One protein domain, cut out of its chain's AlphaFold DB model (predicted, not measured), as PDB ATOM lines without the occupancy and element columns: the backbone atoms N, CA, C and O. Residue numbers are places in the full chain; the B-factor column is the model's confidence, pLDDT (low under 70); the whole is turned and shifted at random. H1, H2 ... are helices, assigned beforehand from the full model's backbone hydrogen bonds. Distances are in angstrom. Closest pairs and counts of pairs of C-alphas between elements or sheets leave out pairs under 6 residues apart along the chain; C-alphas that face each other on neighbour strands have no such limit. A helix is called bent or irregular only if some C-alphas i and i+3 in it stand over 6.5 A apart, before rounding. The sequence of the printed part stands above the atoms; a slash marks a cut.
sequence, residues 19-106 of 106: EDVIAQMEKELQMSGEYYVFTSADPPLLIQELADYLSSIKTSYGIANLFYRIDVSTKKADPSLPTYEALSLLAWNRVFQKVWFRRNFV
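What this domain is: This is residues 19 to 106 of the 106 residues of an uncharacterized protein of Bacteroidetes bacterium (UniProt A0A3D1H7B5). One long helix, H4, runs through the model, and two shorter helices, H1 and H2, lie across it one after the other along its length without touching each other, while the short helix H3 runs roughly alongside H4 near the last residues of H1 and H2. The last part of H4, residues 101 to 105, sticks out of the body together with residue 106. The printed part has 88 residues with four named helices in the order H1, H2, H3, H4 and no named strand, and its class is all helix. It is compact, with a radius of gyration of the C-alphas of 12.2 A, and its C-alphas span 35 by 27 by 25 A along their three main axes.

How they stand to each other: The first helix, H1, residues 19 to 30, touches the last one, H4, residues 83 to 105. The closest C-alphas are those of Val 21 and Phe 96, 5.8 A apart. H1 touches H4 with residues 20 to 25 alone, and H4 touches H1 with residues 92 to 99 alone. The two run opposite ways at a steep tilt of 62 degrees. H1 is apart from the next helix, H2, residues 43 to 56. H2 touches H4 with 16 pairs of C-alphas within 8 A, and the closest are those of Ala 51 and Tyr 84, 4.8 A apart. H4 touches H2 with residues 84 to 92 alone. H2 and H4 run opposite ways at a steep tilt of 56 degrees. After H2 comes H3, residues 60 to 69. H3 and H2 are close but not clearly touching, with the closest C-alphas, those of Leu 54 and Ile 63, 6.8 A apart. H3 and H1 touch only at their ends, and only just, with 3 pairs of C-alphas within 8 A. The closest of these are Leu 29 and Leu 66, 6.1 A apart. H1 and H3 run opposite ways at a steep tilt of 49 degrees. H3 and H4 run the same way at a shallow tilt of 23 degrees. They are close but not clearly touching, and their closest C-alphas, those of Phe 67 and Ala 91, are 7.2 A apart. In H1, H2 and H4 every O i to N i+4 pair is within hydrogen-bond range, and in H3 5 of 6 pairs are.

Where its parts are: H1 begins at C-alpha 19 at (174.412, 261.250, 161.756), and from its first to its last C-alpha it measures 16.2 A. H2, residues 43 to 56, measures 20.0 A. H3, residues 60 to 69, measures 15.0 A and begins at C-alpha 60 at (171.984, 239.521, 179.449). H3 is neither bent nor irregular, but only just: C-alphas 60 and 63 are 6.3 A apart. H4, 23 residues, is the longest helix at 33.0 A, from C-alpha 83 at (178.916, 250.560, 184.377) to C-alpha 105 at (189.824, 253.297, 153.304).

The domain as a whole: The two C-alphas farthest apart are those of Lys 58 and Phe 105, at 37.4 A, and the first and last printed C-alphas, of Glu 19 and Val 106, are 18.5 A apart. The printed part has no cut, and Val 106 is the chain's last residue. The link from H1 to H2, residues 31 to 42, is long, and its C-alphas lie 11 to 14 A from the mean of the C-alphas. The link from H2 to H3 is tight, with 3 residues. The link from H3 to H4, residues 70 to 82, is long, and its C-alphas lie 8 to 18 A from that mean. Residues 101 to 106, of which 101 to 105 belong to H4, stand free. The mean pLDDT of the printed part is 92.3, and one residue, Ser 60, is under 70.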
ATOM      1  N   GLU A  19     175.531 262.011 162.301       92.19
ATOM      2  CA  GLU A  19     174.412 261.250 161.756       92.19
ATOM      3  C   GLU A  19     174.855 259.889 161.208       92.19
ATOM      4  O   GLU A  19     174.170 258.888 161.405       92.19
ATOM      5  N   ASP A  20     176.031 259.815 160.576       93.38
ATOM      6  CA  ASP A  20     176.574 258.551 160.063       93.38
ATOM      7  C   ASP A  20     177.022 257.623 161.199       93.38
ATOM      8  O   ASP A  20     176.994 256.392 161.075       93.38
ATOM      9  N   VAL A  21     177.432 258.212 162.323       94.50
ATOM     10  CA  VAL A  21     177.828 257.492 163.536       94.50
ATOM     11  C   VAL A  21     176.593 256.964 164.258       94.50
ATOM     12  O   VAL A  21     176.553 255.778 164.594       94.50
ATOM     13  N   ILE A  22     175.562 257.800 164.406       96.00
ATOM     14  CA  ILE A  22     174.255 257.423 164.954       96.00
ATOM     15  C   ILE A  22     173.637 256.300 164.123       96.00
ATOM     16  O   ILE A  22     173.356 255.231 164.663       96.00
ATOM     17  N   ALA A  23     173.528 256.474 162.803       96.06
ATOM     18  CA  ALA A  23     172.945 255.472 161.914       96.06
ATOM     19  C   ALA A  23     173.696 254.132 161.980       96.06
ATOM     20  O   ALA A  23     173.096 253.055 161.898       96.06
ATOM     21  N   GLN A  24     175.023 254.168 162.155       96.25
ATOM     22  CA  GLN A  24     175.786 252.945 162.370       96.25
ATOM     23  C   GLN A  24     175.478 252.304 163.730       96.25
ATOM     24  O   GLN A  24     175.367 251.080 163.777       96.25
ATOM     25  N   MET A  25     175.338 253.070 164.814       97.25
ATOM     26  CA  MET A  25     174.969 252.524 166.126       97.25
ATOM     27  C   MET A  25     173.570 251.896 166.103       97.25
ATOM     28  O   MET A  25     173.413 250.750 166.519       97.25
ATOM     29  N   GLU A  26     172.576 252.591 165.544       97.25
ATOM     30  CA  GLU A  26     171.203 252.087 165.391       97.25
ATOM     31  C   GLU A  26     171.168 250.771 164.612       97.25
ATOM     32  O   GLU A  26     170.507 249.810 165.008       97.25
ATOM     33  N   LYS A  27     171.959 250.681 163.537       96.38
ATOM     34  CA  LYS A  27     172.122 249.443 162.775       96.38
ATOM     35  C   LYS A  27     172.713 248.314 163.623       96.38
ATOM     36  O   LYS A  27     172.259 247.176 163.515       96.38
ATOM     37  N   GLU A  28     173.741 248.581 164.426       95.25
ATOM     38  CA  GLU A  28     174.369 247.539 165.250       95.25
ATOM     39  C   GLU A  28     173.438 247.068 166.371       95.25
ATOM     40  O   GLU A  28     173.373 245.863 166.629       95.25
ATOM     41  N   LEU A  29     172.657 247.974 166.967       94.69
ATOM     42  CA  LEU A  29     171.577 247.635 167.896       94.69
ATOM     43  C   LEU A  29     170.534 246.749 167.210       94.69
ATOM     44  O   LEU A  29     170.304 245.624 167.664       94.69
ATOM     45  N   GLN A  30     169.996 247.181 166.063       94.12
ATOM     46  CA  GLN A  30     168.968 246.437 165.329       94.12
ATOM     47  C   GLN A  30     169.432 245.018 165.014       94.12
ATOM     48  O   GLN A  30     168.715 244.038 165.222       94.12
ATOM     49  N   MET A  31     170.667 244.885 164.538       92.12
ATOM     50  CA  MET A  31     171.231 243.590 164.194       92.12
ATOM     51  C   MET A  31     171.664 242.755 165.417       92.12
ATOM     52  O   MET A  31     172.059 241.598 165.246       92.12
ATOM     53  N   SER A  32     171.596 243.318 166.625       90.25
ATOM     54  CA  SER A  32     171.734 242.617 167.912       90.25
ATOM     55  C   SER A  32     170.386 242.166 168.486       90.25
ATOM     56  O   SER A  32     170.365 241.500 169.520       90.25
ATOM     57  N   GLY A  33     169.280 242.486 167.801       90.00
ATOM     58  CA  GLY A  33     167.914 242.230 168.258       90.00
ATOM     59  C   GLY A  33     167.322 243.359 169.104       90.00
ATOM     60  O   GLY A  33     166.224 243.195 169.629       90.00
ATOM     61  N   GLU A  34     168.019 244.490 169.212       90.81
ATOM     62  CA  GLU A  34     167.629 245.656 170.003       90.81
ATOM     63  C   GLU A  34     167.184 246.784 169.062       90.81
ATOM     64  O   GLU A  34     167.893 247.123 168.126       90.81
ATOM     65  N   TYR A  35     166.005 247.373 169.254       89.69
ATOM     66  CA  TYR A  35     165.543 248.473 168.399       89.69
ATOM     67  C   TYR A  35     165.482 249.771 169.195       89.69
ATOM     68  O   TYR A  35     164.652 249.913 170.095       89.69
ATOM     69  N   TYR A  36     166.357 250.709 168.842       94.31
ATOM     70  CA  TYR A  36     166.423 252.038 169.431       94.31
ATOM     71  C   TYR A  36     166.750 253.068 168.354       94.31
ATOM     72  O   TYR A  36     167.550 252.783 167.463       94.31
ATOM     73  N   VAL A  37     166.121 254.236 168.448       95.75
ATOM     74  CA  VAL A  37     166.354 255.386 167.570       95.75
ATOM     75  C   VAL A  37     166.781 256.538 168.459       95.75
ATOM     76  O   VAL A  37     166.046 256.881 169.388       95.75
ATOM     77  N   PHE A  38     167.956 257.099 168.192       96.12
ATOM     78  CA  PHE A  38     168.498 258.184 169.005       96.12
ATOM     79  C   PHE A  38     167.806 259.502 168.677       96.12
ATOM     80  O   PHE A  38     167.443 259.780 167.533       96.12
ATOM     81  N   THR A  39     167.621 260.322 169.702       93.06
ATOM     82  CA  THR A  39     166.933 261.613 169.597       93.06
ATOM     83  C   THR A  39     167.886 262.797 169.687       93.06
ATOM     84  O   THR A  39     167.558 263.887 169.210       93.06
ATOM     85  N   SER A  40     169.069 262.591 170.269       91.06
ATOM     86  CA  SER A  40     170.131 263.587 170.334       91.06
ATOM     87  C   SER A  40     171.065 263.541 169.116       91.06
ATOM     88  O   SER A  40     171.189 262.528 168.435       91.06
ATOM     89  N   ALA A  41     171.774 264.646 168.879       88.25
ATOM     90  CA  ALA A  41     172.950 264.720 168.004       88.25
ATOM     91  C   ALA A  41     174.201 265.233 168.751       88.25
ATOM     92  O   ALA A  41     175.247 265.456 168.148       88.25
ATOM     93  N   ASP A  42     174.093 265.442 170.064       90.44
ATOM     94  CA  ASP A  42     175.180 265.893 170.934       90.44
ATOM     95  C   ASP A  42     175.896 264.672 171.556       90.44
ATOM     96  O   ASP A  42     175.213 263.831 172.152       90.44
ATOM     97  N   PRO A  43     177.235 264.530 171.431       90.12
ATOM     98  CA  PRO A  43     177.945 263.325 171.871       90.12
ATOM     99  C   PRO A  43     177.792 262.991 173.368       90.12
ATOM    100  O   PRO A  43     177.474 261.837 173.667       90.12
ATOM    101  N   PRO A  44     177.945 263.937 174.321       91.50
ATOM    102  CA  PRO A  44     177.611 263.689 175.726       91.50
ATOM    103  C   PRO A  44     176.194 263.146 175.941       91.50
ATOM    104  O   PRO A  44     176.007 262.165 176.662       91.50
ATOM    105  N   LEU A  45     175.193 263.743 175.287       93.50
ATOM    106  CA  LEU A  45     173.810 263.278 175.398       93.50
ATOM    107  C   LEU A  45     173.606 261.896 174.764       93.50
ATOM    108  O   LEU A  45     172.879 261.087 175.328       93.50
ATOM    109  N   LEU A  46     174.272 261.586 173.650       95.38
ATOM    110  CA  LEU A  46     174.235 260.261 173.018       95.38
ATOM    111  C   LEU A  46     174.846 259.174 173.909       95.38
ATOM    112  O   LEU A  46     174.358 258.040 173.938       95.38
ATOM    113  N   ILE A  47     175.909 259.505 174.650       94.94
ATOM    114  CA  ILE A  47     176.499 258.593 175.634       94.94
ATOM    115  C   ILE A  47     175.485 258.310 176.745       94.94
ATOM    116  O   ILE A  47     175.259 257.141 177.068       94.94
ATOM    117  N   GLN A  48     174.841 259.342 177.288       95.94
ATOM    118  CA  GLN A  48     173.831 259.165 178.332       95.94
ATOM    119  C   GLN A  48     172.613 258.380 177.824       95.94
ATOM    120  O   GLN A  48     172.180 257.430 178.467       95.94
ATOM    121  N   GLU A  49     172.103 258.727 176.641       96.69
ATOM    122  CA  GLU A  49     170.935 258.101 176.018       96.69
ATOM    123  C   GLU A  49     171.167 256.598 175.779       96.69
ATOM    124  O   GLU A  49     170.334 255.762 176.139       96.69
ATOM    125  N   LEU A  50     172.347 256.222 175.266       96.44
ATOM    126  CA  LEU A  50     172.719 254.813 175.126       96.44
ATOM    127  C   LEU A  50     172.922 254.141 176.492       96.44
ATOM    128  O   LEU A  50     172.519 252.993 176.653       96.44
ATOM    129  N   ALA A  51     173.508 254.812 177.485       96.25
ATOM    130  CA  ALA A  51     173.674 254.236 178.823       96.25
ATOM    131  C   ALA A  51     172.316 253.904 179.467       96.25
ATOM    132  O   ALA A  51     172.123 252.792 179.970       96.25
ATOM    133  N   ASP A  52     171.361 254.829 179.379       96.25
ATOM    134  CA  ASP A  52     169.994 254.643 179.857       96.25
ATOM    135  C   ASP A  52     169.324 253.479 179.117       96.25
ATOM    136  O   ASP A  52     168.741 252.590 179.750       96.25
ATOM    137  N   TYR A  53     169.487 253.409 177.793       95.31
ATOM    138  CA  TYR A  53     168.960 252.304 177.001       95.31
ATOM    139  C   TYR A  53     169.568 250.955 177.403       95.31
ATOM    140  O   TYR A  53     168.820 250.022 177.698       95.31
ATOM    141  N   LEU A  54     170.899 250.851 177.497       94.19
ATOM    142  CA  LEU A  54     171.591 249.624 177.908       94.19
ATOM    143  C   LEU A  54     171.139 249.166 179.299       94.19
ATOM    144  O   LEU A  54     170.949 247.969 179.513       94.19
ATOM    145  N   SER A  55     170.908 250.103 180.222       94.06
ATOM    146  CA  SER A  55     170.404 249.797 181.564       94.06
ATOM    147  C   SER A  55     168.987 249.206 181.557       94.06
ATOM    148  O   SER A  55     168.616 248.460 182.465       94.06
ATOM    149  N   SER A  56     168.201 249.507 180.517       93.06
ATOM    150  CA  SER A  56     166.830 249.020 180.341       93.06
ATOM    151  C   SER A  56     166.744 247.629 179.692       93.06
ATOM    152  O   SER A  56     165.688 246.985 179.756       93.06
ATOM    153  N   ILE A  57     167.841 247.138 179.096       89.50
ATOM    154  CA  ILE A  57     167.886 245.832 178.433       89.50
ATOM    155  C   ILE A  57     167.733 244.731 179.487       89.50
ATOM    156  O   ILE A  57     168.615 244.462 180.300       89.50
ATOM    157  N   LYS A  58     166.589 244.043 179.453       75.19
ATOM    158  CA  LYS A  58     166.234 243.008 180.441       75.19
ATOM    159  C   LYS A  58     166.976 241.687 180.248       75.19
ATOM    160  O   LYS A  58     166.945 240.841 181.139       75.19
ATOM    161  N   THR A  59     167.591 241.474 179.085       75.19
ATOM    162  CA  THR A  59     168.292 240.225 178.775       75.19
ATOM    163  C   THR A  59     169.798 240.435 178.807       75.19
ATOM    164  O   THR A  59     170.333 241.366 178.214       75.19
ATOM    165  N   SER A  60     170.516 239.519 179.449       68.31
ATOM    166  CA  SER A  60     171.984 239.521 179.449       68.31
ATOM    167  C   SER A  60     172.592 239.328 178.050       68.31
ATOM    168  O   SER A  60     173.778 239.589 177.856       68.31
ATOM    169  N   TYR A  61     171.793 238.898 177.067       82.06
ATOM    170  CA  TYR A  61     172.228 238.655 175.694       82.06
ATOM    171  C   TYR A  61     172.267 239.916 174.827       82.06
ATOM    172  O   TYR A  61     173.142 240.000 173.971       82.06
ATOM    173  N   GLY A  62     171.390 240.903 175.048       84.31
ATOM    174  CA  GLY A  62     171.322 242.108 174.207       84.31
ATOM    175  C   GLY A  62     172.631 242.901 174.209       84.31
ATOM    176  O   GLY A  62     173.227 243.150 173.160       84.31
ATOM    177  N   ILE A  63     173.159 243.181 175.406       91.12
ATOM    178  CA  ILE A  63     174.451 243.865 175.572       91.12
ATOM    179  C   ILE A  63     175.588 243.007 175.000       91.12
ATOM    180  O   ILE A  63     176.408 243.495 174.228       91.12
ATOM    181  N   ALA A  64     175.644 241.713 175.326       91.38
ATOM    182  CA  ALA A  64     176.708 240.840 174.828       91.38
ATOM    183  C   ALA A  64     176.738 240.767 173.288       91.38
ATOM    184  O   ALA A  64     177.814 240.817 172.689       91.38
ATOM    185  N   ASN A  65     175.565 240.707 172.649       92.94
ATOM    186  CA  ASN A  65     175.425 240.693 171.196       92.94
ATOM    187  C   ASN A  65     175.896 242.007 170.569       92.94
ATOM    188  O   ASN A  65     176.671 241.964 169.613       92.94
ATOM    189  N   LEU A  66     175.504 243.155 171.134       94.94
ATOM    190  CA  LEU A  66     175.971 244.463 170.670       94.94
ATOM    191  C   LEU A  66     177.498 244.524 170.651       94.94
ATOM    192  O   LEU A  66     178.098 244.806 169.614       94.94
ATOM    193  N   PHE A  67     178.129 244.194 171.779       95.00
ATOM    194  CA  PHE A  67     179.581 244.251 171.932       95.00
ATOM    195  C   PHE A  67     180.322 243.251 171.035       95.00
ATOM    196  O   PHE A  67     181.379 243.572 170.489       95.00
ATOM    197  N   TYR A  68     179.737 242.072 170.806       93.81
ATOM    198  CA  TYR A  68     180.237 241.121 169.817       93.81
ATOM    199  C   TYR A  68     180.219 241.710 168.398       93.81
ATOM    200  O   TYR A  68     181.216 241.634 167.683       93.81
ATOM    201  N   ARG A  69     179.120 242.356 167.993       91.94
ATOM    202  CA  ARG A  69     178.973 242.939 166.650       91.94
ATOM    203  C   ARG A  69     179.890 244.124 166.393       91.94
ATOM    204  O   ARG A  69     180.481 244.245 165.314       91.94
ATOM    205  N   ILE A  70     180.019 245.014 167.372       94.00
ATOM    206  CA  ILE A  70     180.935 246.150 167.257       94.00
ATOM    207  C   ILE A  70     182.401 245.729 167.436       94.00
ATOM    208  O   ILE A  70     183.286 246.546 167.215       94.00
ATOM    209  N   ASP A  71     182.668 244.448 167.709       93.94
ATOM    210  CA  ASP A  71     184.010 243.876 167.810       93.94
ATOM    211  C   ASP A  71     184.846 244.590 168.884       93.94
ATOM    212  O   ASP A  71     185.923 245.138 168.634       93.94
ATOM    213  N   VAL A  72     184.297 244.654 170.102       94.31
ATOM    214  CA  VAL A  72     185.011 245.159 171.277       94.31
ATOM    215  C   VAL A  72     184.602 244.401 172.534       94.31
ATOM    216  O   VAL A  72     183.438 244.093 172.764       94.31
ATOM    217  N   SER A  73     185.583 244.074 173.375       93.81
ATOM    218  CA  SER A  73     185.314 243.403 174.646       93.81
ATOM    219  C   SER A  73     184.830 244.407 175.688       93.81
ATOM    220  O   SER A  73     185.517 245.394 175.943       93.81
ATOM    221  N   THR A  74     183.729 244.091 176.376       92.94
ATOM    222  CA  THR A  74     183.220 244.860 177.529       92.94
ATOM    223  C   THR A  74     184.243 245.015 178.657       92.94
ATOM    224  O   THR A  74     184.162 245.956 179.436       92.94
ATOM    225  N   LYS A  75     185.263 244.149 178.719       93.56
ATOM    226  CA  LYS A  75     186.376 244.250 179.679       93.56
ATOM    227  C   LYS A  75     187.263 245.484 179.474       93.56
ATOM    228  O   LYS A  75     188.088 245.766 180.332       93.56
ATOM    229  N   LYS A  76     187.139 246.169 178.332       93.38
ATOM    230  CA  LYS A  76     187.851 247.419 178.030       93.38
ATOM    231  C   LYS A  76     187.098 248.667 178.504       93.38
ATOM    232  O   LYS A  76     187.562 249.767 178.230       93.38
ATOM    233  N   ALA A  77     185.932 248.507 179.133       93.44
ATOM    234  CA  ALA A  77     185.167 249.633 179.649       93.44
ATOM    235  C   ALA A  77     185.960 250.352 180.748       93.44
ATOM    236  O   ALA A  77     186.664 249.701 181.524       93.44
ATOM    237  N   ASP A  78     185.844 251.677 180.795       91.06
ATOM    238  CA  ASP A  78     186.528 252.498 181.791       91.06
ATOM    239  C   ASP A  78     185.992 252.181 183.200       91.06
ATOM    240  O   ASP A  78     184.815 252.425 183.476       91.06
ATOM    241  N   PRO A  79     186.820 251.637 184.111       92.88
ATOM    242  CA  PRO A  79     186.372 251.282 185.452       92.88
ATOM    243  C   PRO A  79     186.104 252.498 186.352       92.88
ATOM    244  O   PRO A  79     185.575 252.317 187.448       92.88
ATOM    245  N   SER A  80     186.494 253.711 185.942       94.75
ATOM    246  CA  SER A  80     186.231 254.946 186.690       94.75
ATOM    247  C   SER A  80     184.816 255.497 186.483       94.75
ATOM    248  O   SER A  80     184.358 256.310 187.286       94.75
ATOM    249  N   LEU A  81     184.111 255.021 185.451       92.50
ATOM    250  CA  LEU A  81     182.753 255.436 185.111       92.50
ATOM    251  C   LEU A  81     181.703 254.431 185.627       92.50
ATOM    252  O   LEU A  81     181.987 253.234 185.760       92.50
ATOM    253  N   PRO A  82     180.457 254.874 185.885       95.69
ATOM    254  CA  PRO A  82     179.319 253.983 186.088       95.69
ATOM    255  C   PRO A  82     179.205 252.943 184.966       95.69
ATOM    256  O   PRO A  82     179.422 253.247 183.798       95.69
ATOM    257  N   THR A  83     178.820 251.708 185.299       93.94
ATOM    258  CA  THR A  83     178.916 250.560 184.377       93.94
ATOM    259  C   THR A  83     178.310 250.808 182.994       93.94
ATOM    260  O   THR A  83     178.964 250.532 181.991       93.94
ATOM    261  N   TYR A  84     177.079 251.316 182.910       95.69
ATOM    262  CA  TYR A  84     176.420 251.529 181.616       95.69
ATOM    263  C   TYR A  84     176.958 252.745 180.863       95.69
ATOM    264  O   TYR A  84     176.994 252.720 179.637       95.69
ATOM    265  N   GLU A  85     177.443 253.757 181.575       95.50
ATOM    266  CA  GLU A  85     178.122 254.910 180.984       95.50
ATOM    267  C   GLU A  85     179.468 254.491 180.377       95.50
ATOM    268  O   GLU A  85     179.744 254.775 179.213       95.50
ATOM    269  N   ALA A  86     180.249 253.690 181.110       95.12
ATOM    270  CA  ALA A  86     181.507 253.116 180.644       95.12
ATOM    271  C   ALA A  86     181.326 252.255 179.384       95.12
ATOM    272  O   ALA A  86     182.119 252.321 178.441       95.12
ATOM    273  N   LEU A  87     180.273 251.431 179.363       95.75
ATOM    274  CA  LEU A  87     179.915 250.614 178.206       95.75
ATOM    275  C   LEU A  87     179.447 251.482 177.035       95.75
ATOM    276  O   LEU A  87     179.878 251.258 175.907       95.75
ATOM    277  N   SER A  88     178.605 252.478 177.294       96.38
ATOM    278  CA  SER A  88     178.109 253.397 176.273       96.38
ATOM    279  C   SER A  88     179.252 254.144 175.579       96.38
ATOM    280  O   SER A  88     179.371 254.087 174.353       96.38
ATOM    281  N   LEU A  89     180.163 254.739 176.354       95.44
ATOM    282  CA  LEU A  89     181.344 255.421 175.826       95.44
ATOM    283  C   LEU A  89     182.214 254.476 174.985       95.44
ATOM    284  O   LEU A  89     182.620 254.814 173.872       95.44
ATOM    285  N   LEU A  90     182.466 253.259 175.479       95.88
ATOM    286  CA  LEU A  90     183.228 252.248 174.743       95.88
ATOM    287  C   LEU A  90     182.556 251.874 173.412       95.88
ATOM    288  O   LEU A  90     183.239 251.718 172.394       95.88
ATOM    289  N   ALA A  91     181.232 251.716 173.416       96.38
ATOM    290  CA  ALA A  91     180.470 251.360 172.230       96.38
ATOM    291  C   ALA A  91     180.520 252.476 171.180       96.38
ATOM    292  O   ALA A  91     180.837 252.203 170.018       96.38
ATOM    293  N   TRP A  92     180.287 253.724 171.590       96.25
ATOM    294  CA  TRP A  92     180.370 254.886 170.708       96.25
ATOM    295  C   TRP A  92     181.763 255.069 170.120       96.25
ATOM    296  O   TRP A  92     181.887 255.167 168.900       96.25
ATOM    297  N   ASN A  93     182.816 254.990 170.938       94.06
ATOM    298  CA  ASN A  93     184.199 255.058 170.457       94.06
ATOM    299  C   ASN A  93     184.485 253.991 169.396       94.06
ATOM    300  O   ASN A  93     185.081 254.270 168.353       94.06
ATOM    301  N   ARG A  94     184.014 252.758 169.613       94.94
ATOM    302  CA  ARG A  94     184.221 251.678 168.646       94.94
ATOM    303  C   ARG A  94     183.445 251.897 167.347       94.94
ATOM    304  O   ARG A  94     183.993 251.664 166.267       94.94
ATOM    305  N   VAL A  95     182.186 252.321 167.428       95.25
ATOM    306  CA  VAL A  95     181.358 252.619 166.250       95.25
ATOM    307  C   VAL A  95     181.939 253.788 165.458       95.25
ATOM    308  O   VAL A  95     182.072 253.692 164.238       95.25
ATOM    309  N   PHE A  96     182.374 254.837 166.147       93.44
ATOM    310  CA  PHE A  96     183.030 255.995 165.560       93.44
ATOM    311  C   PHE A  96     184.287 255.599 164.773       93.44
ATOM    312  O   PHE A  96     184.394 255.908 163.587       93.44
ATOM    313  N   GLN A  97     185.171 254.786 165.362       91.25
ATOM    314  CA  GLN A  97     186.343 254.230 164.669       91.25
ATOM    315  C   GLN A  97     185.970 253.415 163.421       91.25
ATOM    316  O   GLN A  97     186.635 253.523 162.388       91.25
ATOM    317  N   LYS A  98     184.905 252.602 163.482       91.25
ATOM    318  CA  LYS A  98     184.426 251.838 162.315       91.25
ATOM    319  C   LYS A  98     183.944 252.756 161.190       91.25
ATOM    320  O   LYS A  98     184.212 252.481 160.020       91.25
ATOM    321  N   VAL A  99     183.203 253.814 161.517       92.50
ATOM    322  CA  VAL A  99     182.722 254.791 160.529       92.50
ATOM    323  C   VAL A  99     183.900 255.547 159.928       92.50
ATOM    324  O   VAL A  99     184.010 255.593 158.703       92.50
ATOM    325  N   TRP A 100     184.817 256.035 160.766       90.38
ATOM    326  CA  TRP A 100     186.044 256.700 160.334       90.38
ATOM    327  C   TRP A 100     186.829 255.846 159.346       90.38
ATOM    328  O   TRP A 100     187.149 256.297 158.247       90.38
ATOM    329  N   PHE A 101     187.084 254.585 159.701       88.69
ATOM    330  CA  PHE A 101     187.845 253.673 158.856       88.69
ATOM    331  C   PHE A 101     187.180 253.479 157.490       88.69
ATOM    332  O   PHE A 101     187.851 253.570 156.464       88.69
ATOM    333  N   ARG A 102     185.856 253.269 157.453       89.00
ATOM    334  CA  ARG A 102     185.131 253.111 156.184       89.00
ATOM    335  C   ARG A 102     185.225 254.350 155.305       89.00
ATOM    336  O   ARG A 102     185.430 254.195 154.118       89.00
ATOM    337  N   ARG A 103     185.133 255.560 155.864       86.31
ATOM    338  CA  ARG A 103     185.246 256.791 155.060       86.31
ATOM    339  C   ARG A 103     186.634 257.004 154.460       86.31
ATOM    340  O   ARG A 103     186.743 257.654 153.428       86.31
ATOM    341  N   ASN A 104     187.681 256.523 155.127       84.75
ATOM    342  CA  ASN A 104     189.064 256.791 154.730       84.75
ATOM    343  C   ASN A 104     189.678 255.691 153.852       84.75
ATOM    344  O   ASN A 104     190.646 255.961 153.144       84.75
ATOM    345  N   PHE A 105     189.158 254.460 153.905       86.62
ATOM    346  CA  PHE A 105     189.824 253.297 153.304       86.62
ATOM    347  C   PHE A 105     188.917 252.362 152.489       86.62
ATOM    348  O   PHE A 105     189.438 251.398 151.923       86.62
ATOM    349  N   VAL A 106     187.601 252.595 152.435       74.12
ATOM    350  CA  VAL A 106     186.632 251.785 151.669       74.12
ATOM    351  C   VAL A 106     185.927 252.665 150.650       74.12
ATOM    352  O   VAL A 106     185.853 252.232 149.481       74.12
TER     353      VAL A 106